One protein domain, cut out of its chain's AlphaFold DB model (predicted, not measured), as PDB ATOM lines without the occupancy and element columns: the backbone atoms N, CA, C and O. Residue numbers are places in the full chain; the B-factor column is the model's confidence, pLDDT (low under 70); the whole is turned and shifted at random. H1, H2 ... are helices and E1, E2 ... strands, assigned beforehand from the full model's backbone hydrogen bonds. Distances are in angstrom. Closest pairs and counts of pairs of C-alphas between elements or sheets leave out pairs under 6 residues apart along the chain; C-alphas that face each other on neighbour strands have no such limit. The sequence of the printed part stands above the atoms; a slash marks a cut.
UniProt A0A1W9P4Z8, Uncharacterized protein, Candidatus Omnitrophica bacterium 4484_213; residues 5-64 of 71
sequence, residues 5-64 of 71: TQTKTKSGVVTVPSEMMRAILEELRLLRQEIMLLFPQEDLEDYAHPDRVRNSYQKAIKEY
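Overview. This is residues 5 to 64 of the 71 residues of an uncharacterized protein of Candidatus Omnitrophica bacterium 4484_213 (UniProt A0A1W9P4Z8). The model is an open C, or horseshoe: the long helix H1 has a small hairpin of two strands, E1 and E2, at its first end, and beyond its other end a long link leads to the second helix, H2, which heads back toward the hairpin's end of the model. H1 and H2 do not meet, and the space between them is empty. The printed part has 60 residues, with two named strands and then two named helices in the order E1, E2, H1, H2; the sheet E1 - E2 is antiparallel and the class is mixed, helices and strands. The whole is extended, with a radius of gyration of the C-alphas of 18.7 A, and elongated, spanning 49 by 25 by 20 A.

Arrangement. E1, residues 5 to 8, and E2, residues 13 to 17, are a hairpin with a tight link of 4 residues. They are antiparallel, with 155 degrees between their N-to-C directions. C-alphas 6 and 15 face each other at 5.8 A, and C-alphas 8 and 13 at 6.0 A. No backbone N and O across this pair are within hydrogen-bond range of 3.5 A. H1, residues 18 to 38, follows E2 by a tight link, with 0 residues between. E1 and H1 have 1 pair of C-alphas within 8 A, those of Thr 5 and Ser 18, 6.3 A apart. H2, residues 50 to 63, is apart from E1, from E2 and from H1. In H1 and H2 every O i to N i+4 pair is within hydrogen-bond range.

Along the chain. E1 begins at C-alpha 5, at (123.106, 109.608, 196.862). E2 ends at Pro 17, and H1 begins at Ser 18, C-alpha at (124.541, 104.623, 193.263). H1 has 21 residues and is 30.4 A from first to last C-alpha. H2 has 14 residues and is 20.3 A long by the same measure; it ends at C-alpha 63, at (129.636, 133.199, 180.967). E1 and E2 measure 10.0 A and 12.7 A.

Size, cuts and confidence. The C-alphas of Gly 12 and Glu 45 are the two farthest apart, at 49.7 A, while those of Thr 5 and Tyr 64, the first and last printed, are 25.9 A apart. The printed part has no cut. The link from H1 to H2 is long, with 11 residues. Residues 8 to 13, 22 to 43, 45 to 51 and 55 to 64 stand free. The mean pLDDT of the printed part is 77.1, and 18 residues are under 70, namely 5 to 14 and 35 to 42.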
ATOM      1  N   THR A   5     123.255 108.181 197.186       60.88
ATOM      2  CA  THR A   5     123.106 109.608 196.862       60.88
ATOM      3  C   THR A   5     121.732 110.085 197.321       60.88
ATOM      4  O   THR A   5     120.727 109.418 197.080       60.88
ATOM      5  N   GLN A   6     121.689 111.202 198.053       52.72
ATOM      6  CA  GLN A   6     120.455 111.768 198.600       52.72
ATOM      7  C   GLN A   6     120.019 112.970 197.764       52.72
ATOM      8  O   GLN A   6     120.756 113.948 197.647       52.72
ATOM      9  N   THR A   7     118.805 112.925 197.217       56.38
ATOM     10  CA  THR A   7     118.178 114.062 196.526       56.38
ATOM     11  C   THR A   7     116.991 114.561 197.346       56.38
ATOM     12  O   THR A   7     116.080 113.793 197.654       56.38
ATOM     13  N   LYS A   8     116.992 115.843 197.735       43.69
ATOM     14  CA  LYS A   8     115.948 116.439 198.585       43.69
ATOM     15  C   LYS A   8     114.761 116.908 197.736       43.69
ATOM     16  O   LYS A   8     114.821 117.966 197.117       43.69
ATOM     17  N   THR A   9     113.669 116.152 197.749       54.91
ATOM     18  CA  THR A   9     112.363 116.549 197.194       54.91
ATOM     19  C   THR A   9     111.392 116.959 198.305       54.91
ATOM     20  O   THR A   9     111.546 116.559 199.455       54.91
ATOM     21  N   LYS A  10     110.377 117.779 197.979       57.78
ATOM     22  CA  LYS A  10     109.391 118.352 198.929       57.78
ATOM     23  C   LYS A  10     108.516 117.316 199.668       57.78
ATOM     24  O   LYS A  10     107.730 117.696 200.526       57.78
ATOM     25  N   SER A  11     108.668 116.028 199.366       55.28
ATOM     26  CA  SER A  11     108.024 114.901 200.038       55.28
ATOM     27  C   SER A  11     109.034 113.748 200.113       55.28
ATOM     28  O   SER A  11     109.356 113.157 199.088       55.28
ATOM     29  N   GLY A  12     109.586 113.485 201.302       55.75
ATOM     30  CA  GLY A  12     110.458 112.335 201.591       55.75
ATOM     31  C   GLY A  12     111.903 112.390 201.059       55.75
ATOM     32  O   GLY A  12     112.191 112.929 199.992       55.75
ATOM     33  N   VAL A  13     112.827 111.791 201.823       60.78
ATOM     34  CA  VAL A  13     114.189 111.460 201.367       60.78
ATOM     35  C   VAL A  13     114.112 110.123 200.636       60.78
ATOM     36  O   VAL A  13     113.871 109.093 201.261       60.78
ATOM     37  N   VAL A  14     114.301 110.135 199.318       68.31
ATOM     38  CA  VAL A  14     114.382 108.916 198.505       68.31
ATOM     39  C   VAL A  14     115.847 108.510 198.413       68.31
ATOM     40  O   VAL A  14     116.680 109.261 197.905       68.31
ATOM     41  N   THR A  15     116.183 107.330 198.931       71.56
ATOM     42  CA  THR A  15     117.526 106.757 198.809       71.56
ATOM     43  C   THR A  15     117.618 105.975 197.508       71.56
ATOM     44  O   THR A  15     117.039 104.896 197.391       71.56
ATOM     45  N   VAL A  16     118.347 106.516 196.536       75.88
ATOM     46  CA  VAL A  16     118.603 105.840 195.261       75.88
ATOM     47  C   VAL A  16     119.974 105.155 195.332       75.88
ATOM     48  O   VAL A  16     120.959 105.815 195.693       75.88
ATOM     49  N   PRO A  17     120.074 103.850 195.009       87.50
ATOM     50  CA  PRO A  17     121.362 103.166 194.897       87.50
ATOM     51  C   PRO A  17     122.280 103.862 193.883       87.50
ATOM     52  O   PRO A  17     121.817 104.266 192.811       87.50
ATOM     53  N   SER A  18     123.580 103.976 194.175       85.88
ATOM     54  CA  SER A  18     124.541 104.623 193.263       85.88
ATOM     55  C   SER A  18     124.536 104.031 191.860       85.88
ATOM     56  O   SER A  18     124.699 104.750 190.880       85.88
ATOM     57  N   GLU A  19     124.346 102.723 191.760       87.00
ATOM     58  CA  GLU A  19     124.351 101.958 190.523       87.00
ATOM     59  C   GLU A  19     123.146 102.325 189.657       87.00
ATOM     60  O   GLU A  19     123.291 102.514 188.454       87.00
ATOM     61  N   MET A  20     121.979 102.519 190.279       86.25
ATOM     62  CA  MET A  20     120.774 102.969 189.589       86.25
ATOM     63  C   MET A  20     120.942 104.401 189.078       86.25
ATOM     64  O   MET A  20     120.626 104.681 187.927       86.25
ATOM     65  N   MET A  21     121.501 105.296 189.896       86.31
ATOM     66  CA  MET A  21     121.792 106.666 189.465       86.31
ATOM     67  C   MET A  21     122.798 106.695 188.305       86.31
ATOM     68  O   MET A  21     122.608 107.430 187.341       86.31
ATOM     69  N   ARG A  22     123.849 105.867 188.363       88.50
ATOM     70  CA  ARG A  22     124.819 105.724 187.267       88.50
ATOM     71  C   ARG A  22     124.162 105.227 185.985       88.50
ATOM     72  O   ARG A  22     124.417 105.807 184.938       88.50
ATOM     73  N   ALA A  23     123.312 104.205 186.074       91.44
ATOM     74  CA  ALA A  23     122.581 103.687 184.922       91.44
ATOM     75  C   ALA A  23     121.677 104.764 184.303       91.44
ATOM     76  O   ALA A  23     121.741 104.992 183.102       91.44
ATOM     77  N   ILE A  24     120.918 105.504 185.122       88.75
ATOM     78  CA  ILE A  24     120.064 106.609 184.652       88.75
ATOM     79  C   ILE A  24     120.890 107.680 183.928       88.75
ATOM     80  O   ILE A  24     120.496 108.158 182.866       88.75
ATOM     81  N   LEU A  25     122.032 108.076 184.492       89.06
ATOM     82  CA  LEU A  25     122.889 109.091 183.880       89.06
ATOM     83  C   LEU A  25     123.521 108.610 182.569       89.06
ATOM     84  O   LEU A  25     123.680 109.422 181.659       89.06
ATOM     85  N   GLU A  26     123.853 107.323 182.460       92.56
ATOM     86  CA  GLU A  26     124.382 106.750 181.220       92.56
ATOM     87  C   GLU A  26     123.316 106.720 180.121       92.56
ATOM     88  O   GLU A  26     123.579 107.182 179.013       92.56
ATOM     89  N   GLU A  27     122.086 106.308 180.440       91.38
ATOM     90  CA  GLU A  27     120.951 106.364 179.507       91.38
ATOM     91  C   GLU A  27     120.685 107.800 179.025       91.38
ATOM     92  O   GLU A  27     120.553 108.058 177.829       91.38
ATOM     93  N   LEU A  28     120.704 108.783 179.935       87.81
ATOM     94  CA  LEU A  28     120.573 110.198 179.566       87.81
ATOM     95  C   LEU A  28     121.728 110.690 178.680       87.81
ATOM     96  O   LEU A  28     121.534 111.582 177.848       87.81
ATOM     97  N   ARG A  29     122.937 110.143 178.860       84.25
ATOM     98  CA  ARG A  29     124.106 110.473 178.036       84.25
ATOM     99  C   ARG A  29     123.942 109.927 176.620       84.25
ATOM    100  O   ARG A  29     124.194 110.675 175.675       84.25
ATOM    101  N   LEU A  30     123.510 108.676 176.481       85.19
ATOM    102  CA  LEU A  30     123.242 108.036 175.191       85.19
ATOM    103  C   LEU A  30     122.110 108.753 174.450       85.19
ATOM    104  O   LEU A  30     122.300 109.179 173.312       85.19
ATOM    105  N   LEU A  31     121.003 109.038 175.141       84.88
ATOM    106  CA  LEU A  31     119.878 109.785 174.580       84.88
ATOM    107  C   LEU A  31     120.294 111.181 174.094       84.88
ATOM    108  O   LEU A  31     119.883 111.621 173.025       84.88
ATOM    109  N   ARG A  32     121.156 111.887 174.838       78.69
ATOM    110  CA  ARG A  32     121.700 113.177 174.385       78.69
ATOM    111  C   ARG A  32     122.488 113.031 173.084       78.69
ATOM    112  O   ARG A  32     122.377 113.900 172.228       78.69
ATOM    113  N   GLN A  33     123.289 111.976 172.942       72.06
ATOM    114  CA  GLN A  33     124.081 111.743 171.731       72.06
ATOM    115  C   GLN A  33     123.189 111.434 170.524       72.06
ATOM    116  O   GLN A  33     123.417 111.989 169.452       72.06
ATOM    117  N   GLU A  34     122.146 110.628 170.711       70.00
ATOM    118  CA  GLU A  34     121.153 110.337 169.670       70.00
ATOM    119  C   GLU A  34     120.363 111.583 169.262       70.00
ATOM    120  O   GLU A  34     120.178 111.856 168.078       70.00
ATOM    121  N   ILE A  35     119.959 112.399 170.234       66.44
ATOM    122  CA  ILE A  35     119.261 113.652 169.960       66.44
ATOM    123  C   ILE A  35     120.199 114.664 169.277       66.44
ATOM    124  O   ILE A  35     119.756 115.383 168.391       66.44
ATOM    125  N   MET A  36     121.493 114.719 169.612       61.56
ATOM    126  CA  MET A  36     122.455 115.586 168.909       61.56
ATOM    127  C   MET A  36     122.664 115.197 167.438       61.56
ATOM    128  O   MET A  36     123.011 116.062 166.643       61.56
ATOM    129  N   LEU A  37     122.440 113.932 167.070       58.38
ATOM    130  CA  LEU A  37     122.398 113.479 165.672       58.38
ATOM    131  C   LEU A  37     121.130 113.947 164.938       58.38
ATOM    132  O   LEU A  37     121.145 114.054 163.714       58.38
ATOM    133  N   LEU A  38     120.046 114.204 165.676       56.00
ATOM    134  CA  LEU A  38     118.742 114.625 165.153       56.00
ATOM    135  C   LEU A  38     118.504 116.132 165.244       56.00
ATOM    136  O   LEU A  38     117.619 116.644 164.559       56.00
ATOM    137  N   PHE A  39     119.268 116.847 166.071       53.78
ATOM    138  CA  PHE A  39     119.294 118.294 166.005       53.78
ATOM    139  C   PHE A  39     119.907 118.674 164.662       53.78
ATOM    140  O   PHE A  39     121.053 118.298 164.391       53.78
ATOM    141  N   PRO A  40     119.174 119.421 163.817       54.53
ATOM    142  CA  PRO A  40     119.805 120.099 162.707       54.53
ATOM    143  C   PRO A  40     121.008 120.839 163.284       54.53
ATOM    144  O   PRO A  40     120.904 121.459 164.347       54.53
ATOM    145  N   GLN A  41     122.152 120.769 162.614       61.88
ATOM    146  CA  GLN A  41     123.108 121.855 162.760       61.88
ATOM    147  C   GLN A  41     122.328 123.073 162.276       61.88
ATOM    148  O   GLN A  41     122.162 123.217 161.071       61.88
ATOM    149  N   GLU A  42     121.679 123.793 163.201       59.81
ATOM    150  CA  GLU A  42     120.806 124.911 162.864       59.81
ATOM    151  C   GLU A  42     121.647 125.855 162.027       59.81
ATOM    152  O   GLU A  42     122.604 126.461 162.523       59.81
ATOM    153  N   ASP A  43     121.342 125.888 160.734       70.19
ATOM    154  CA  ASP A  43     122.045 126.764 159.837       70.19
ATOM    155  C   ASP A  43     121.547 128.172 160.132       70.19
ATOM    156  O   ASP A  43     120.351 128.467 160.068       70.19
ATOM    157  N   LEU A  44     122.468 129.034 160.552       76.62
ATOM    158  CA  LEU A  44     122.111 130.389 160.939       76.62
ATOM    159  C   LEU A  44     121.761 131.241 159.712       76.62
ATOM    160  O   LEU A  44     121.176 132.307 159.894       76.62
ATOM    161  N   GLU A  45     122.086 130.784 158.498       78.06
ATOM    162  CA  GLU A  45     121.887 131.518 157.240       78.06
ATOM    163  C   GLU A  45     120.423 131.934 157.003       78.06
ATOM    164  O   GLU A  45     120.173 133.023 156.487       78.06
ATOM    165  N   ASP A  46     119.454 131.137 157.464       80.00
ATOM    166  CA  ASP A  46     118.023 131.434 157.295       80.00
ATOM    167  C   ASP A  46     117.453 132.383 158.372       80.00
ATOM    168  O   ASP A  46     116.293 132.805 158.305       80.00
ATOM    169  N   TYR A  47     118.242 132.750 159.388       82.38
ATOM    170  CA  TYR A  47     117.797 133.685 160.420       82.38
ATOM    171  C   TYR A  47     117.884 135.126 159.918       82.38
ATOM    172  O   TYR A  47     118.817 135.521 159.233       82.38
ATOM    173  N   ALA A  48     116.963 135.983 160.365       89.62
ATOM    174  CA  ALA A  48     116.983 137.402 160.001       89.62
ATOM    175  C   ALA A  48     118.296 138.126 160.389       89.62
ATOM    176  O   ALA A  48     118.655 139.128 159.775       89.62
ATOM    177  N   HIS A  49     119.002 137.641 161.424       90.50
ATOM    178  CA  HIS A  49     120.239 138.237 161.947       90.50
ATOM    179  C   HIS A  49     121.239 137.173 162.463       90.50
ATOM    180  O   HIS A  49     121.439 137.074 163.683       90.50
ATOM    181  N   PRO A  50     121.898 136.399 161.579       89.62
ATOM    182  CA  PRO A  50     122.802 135.305 161.959       89.62
ATOM    183  C   PRO A  50     123.929 135.758 162.892       89.62
ATOM    184  O   PRO A  50     124.198 135.132 163.921       89.62
ATOM    185  N   ASP A  51     124.548 136.899 162.586       92.00
ATOM    186  CA  ASP A  51     125.672 137.437 163.357       92.00
ATOM    187  C   ASP A  51     125.284 137.776 164.796       92.00
ATOM    188  O   ASP A  51     126.050 137.550 165.736       92.00
ATOM    189  N   ARG A  52     124.069 138.297 165.002       92.75
ATOM    190  CA  ARG A  52     123.573 138.629 166.342       92.75
ATOM    191  C   ARG A  52     123.400 137.367 167.178       92.75
ATOM    192  O   ARG A  52     123.800 137.355 168.344       92.75
ATOM    193  N   VAL A  53     122.823 136.326 166.580       87.56
ATOM    194  CA  VAL A  53     122.622 135.030 167.233       87.56
ATOM    195  C   VAL A  53     123.982 134.426 167.584       87.56
ATOM    196  O   VAL A  53     124.241 134.169 168.763       87.56
ATOM    197  N   ARG A  54     124.911 134.348 166.624       88.50
ATOM    198  CA  ARG A  54     126.289 133.870 166.840       88.50
ATOM    199  C   ARG A  54     126.989 134.606 167.986       88.50
ATOM    200  O   ARG A  54     127.547 133.976 168.885       88.50
ATOM    201  N   ASN A  55     126.910 135.934 167.999       92.06
ATOM    202  CA  ASN A  55     127.520 136.759 169.042       92.06
ATOM    203  C   ASN A  55     126.891 136.525 170.424       92.06
ATOM    204  O   ASN A  55     127.597 136.561 171.432       92.06
ATOM    205  N   SER A  56     125.579 136.276 170.495       91.00
ATOM    206  CA  SER A  56     124.917 135.943 171.762       91.00
ATOM    207  C   SER A  56     125.368 134.587 172.310       91.00
ATOM    208  O   SER A  56     125.715 134.506 173.488       91.00
ATOM    209  N   TYR A  57     125.494 133.568 171.454       86.69
ATOM    210  CA  TYR A  57     126.018 132.259 171.847       86.69
ATOM    211  C   TYR A  57     127.465 132.343 172.336       86.69
ATOM    212  O   TYR A  57     127.798 131.785 173.380       86.69
ATOM    213  N   GLN A  58     128.326 133.096 171.646       88.75
ATOM    214  CA  GLN A  58     129.709 133.299 172.088       88.75
ATOM    215  C   GLN A  58     129.799 133.967 173.468       88.75
ATOM    216  O   GLN A  58     130.679 133.623 174.256       88.75
ATOM    217  N   LYS A  59     128.905 134.917 173.773       92.44
ATOM    218  CA  LYS A  59     128.824 135.527 175.109       92.44
ATOM    219  C   LYS A  59     128.369 134.510 176.152       92.44
ATOM    220  O   LYS A  59     129.030 134.377 177.177       92.44
ATOM    221  N   ALA A  60     127.317 133.750 175.852       88.38
ATOM    222  CA  ALA A  60     126.786 132.732 176.751       88.38
ATOM    223  C   ALA A  60     127.820 131.643 177.076       88.38
ATOM    224  O   ALA A  60     127.941 131.259 178.229       88.38
ATOM    225  N   ILE A  61     128.623 131.200 176.101       85.69
ATOM    226  CA  ILE A  61     129.694 130.211 176.325       85.69
ATOM    227  C   ILE A  61     130.789 130.757 177.251       85.69
ATOM    228  O   ILE A  61     131.355 130.006 178.040       85.69
ATOM    229  N   LYS A  62     131.110 132.053 177.167       85.44
ATOM    230  CA  LYS A  62     132.092 132.675 178.072       85.44
ATOM    231  C   LYS A  62     131.572 132.757 179.505       85.44
ATOM    232  O   LYS A  62     132.347 132.582 180.438       85.44
ATOM    233  N   GLU A  63     130.287 133.049 179.663       90.62
ATOM    234  CA  GLU A  63     129.636 133.199 180.967       90.62
ATOM    235  C   GLU A  63     129.314 131.844 181.616       90.62
ATOM    236  O   GLU A  63     129.489 131.662 182.818       90.62
ATOM    237  N   TYR A  64     128.925 130.869 180.797       84.62
ATOM    238  CA  TYR A  64     128.558 129.513 181.188       84.62
ATOM    239  C   TYR A  64     129.357 128.503 180.354       84.62
ATOM    240  O   TYR A  64     128.828 127.917 179.402       84.62
TER     241      TYR A  64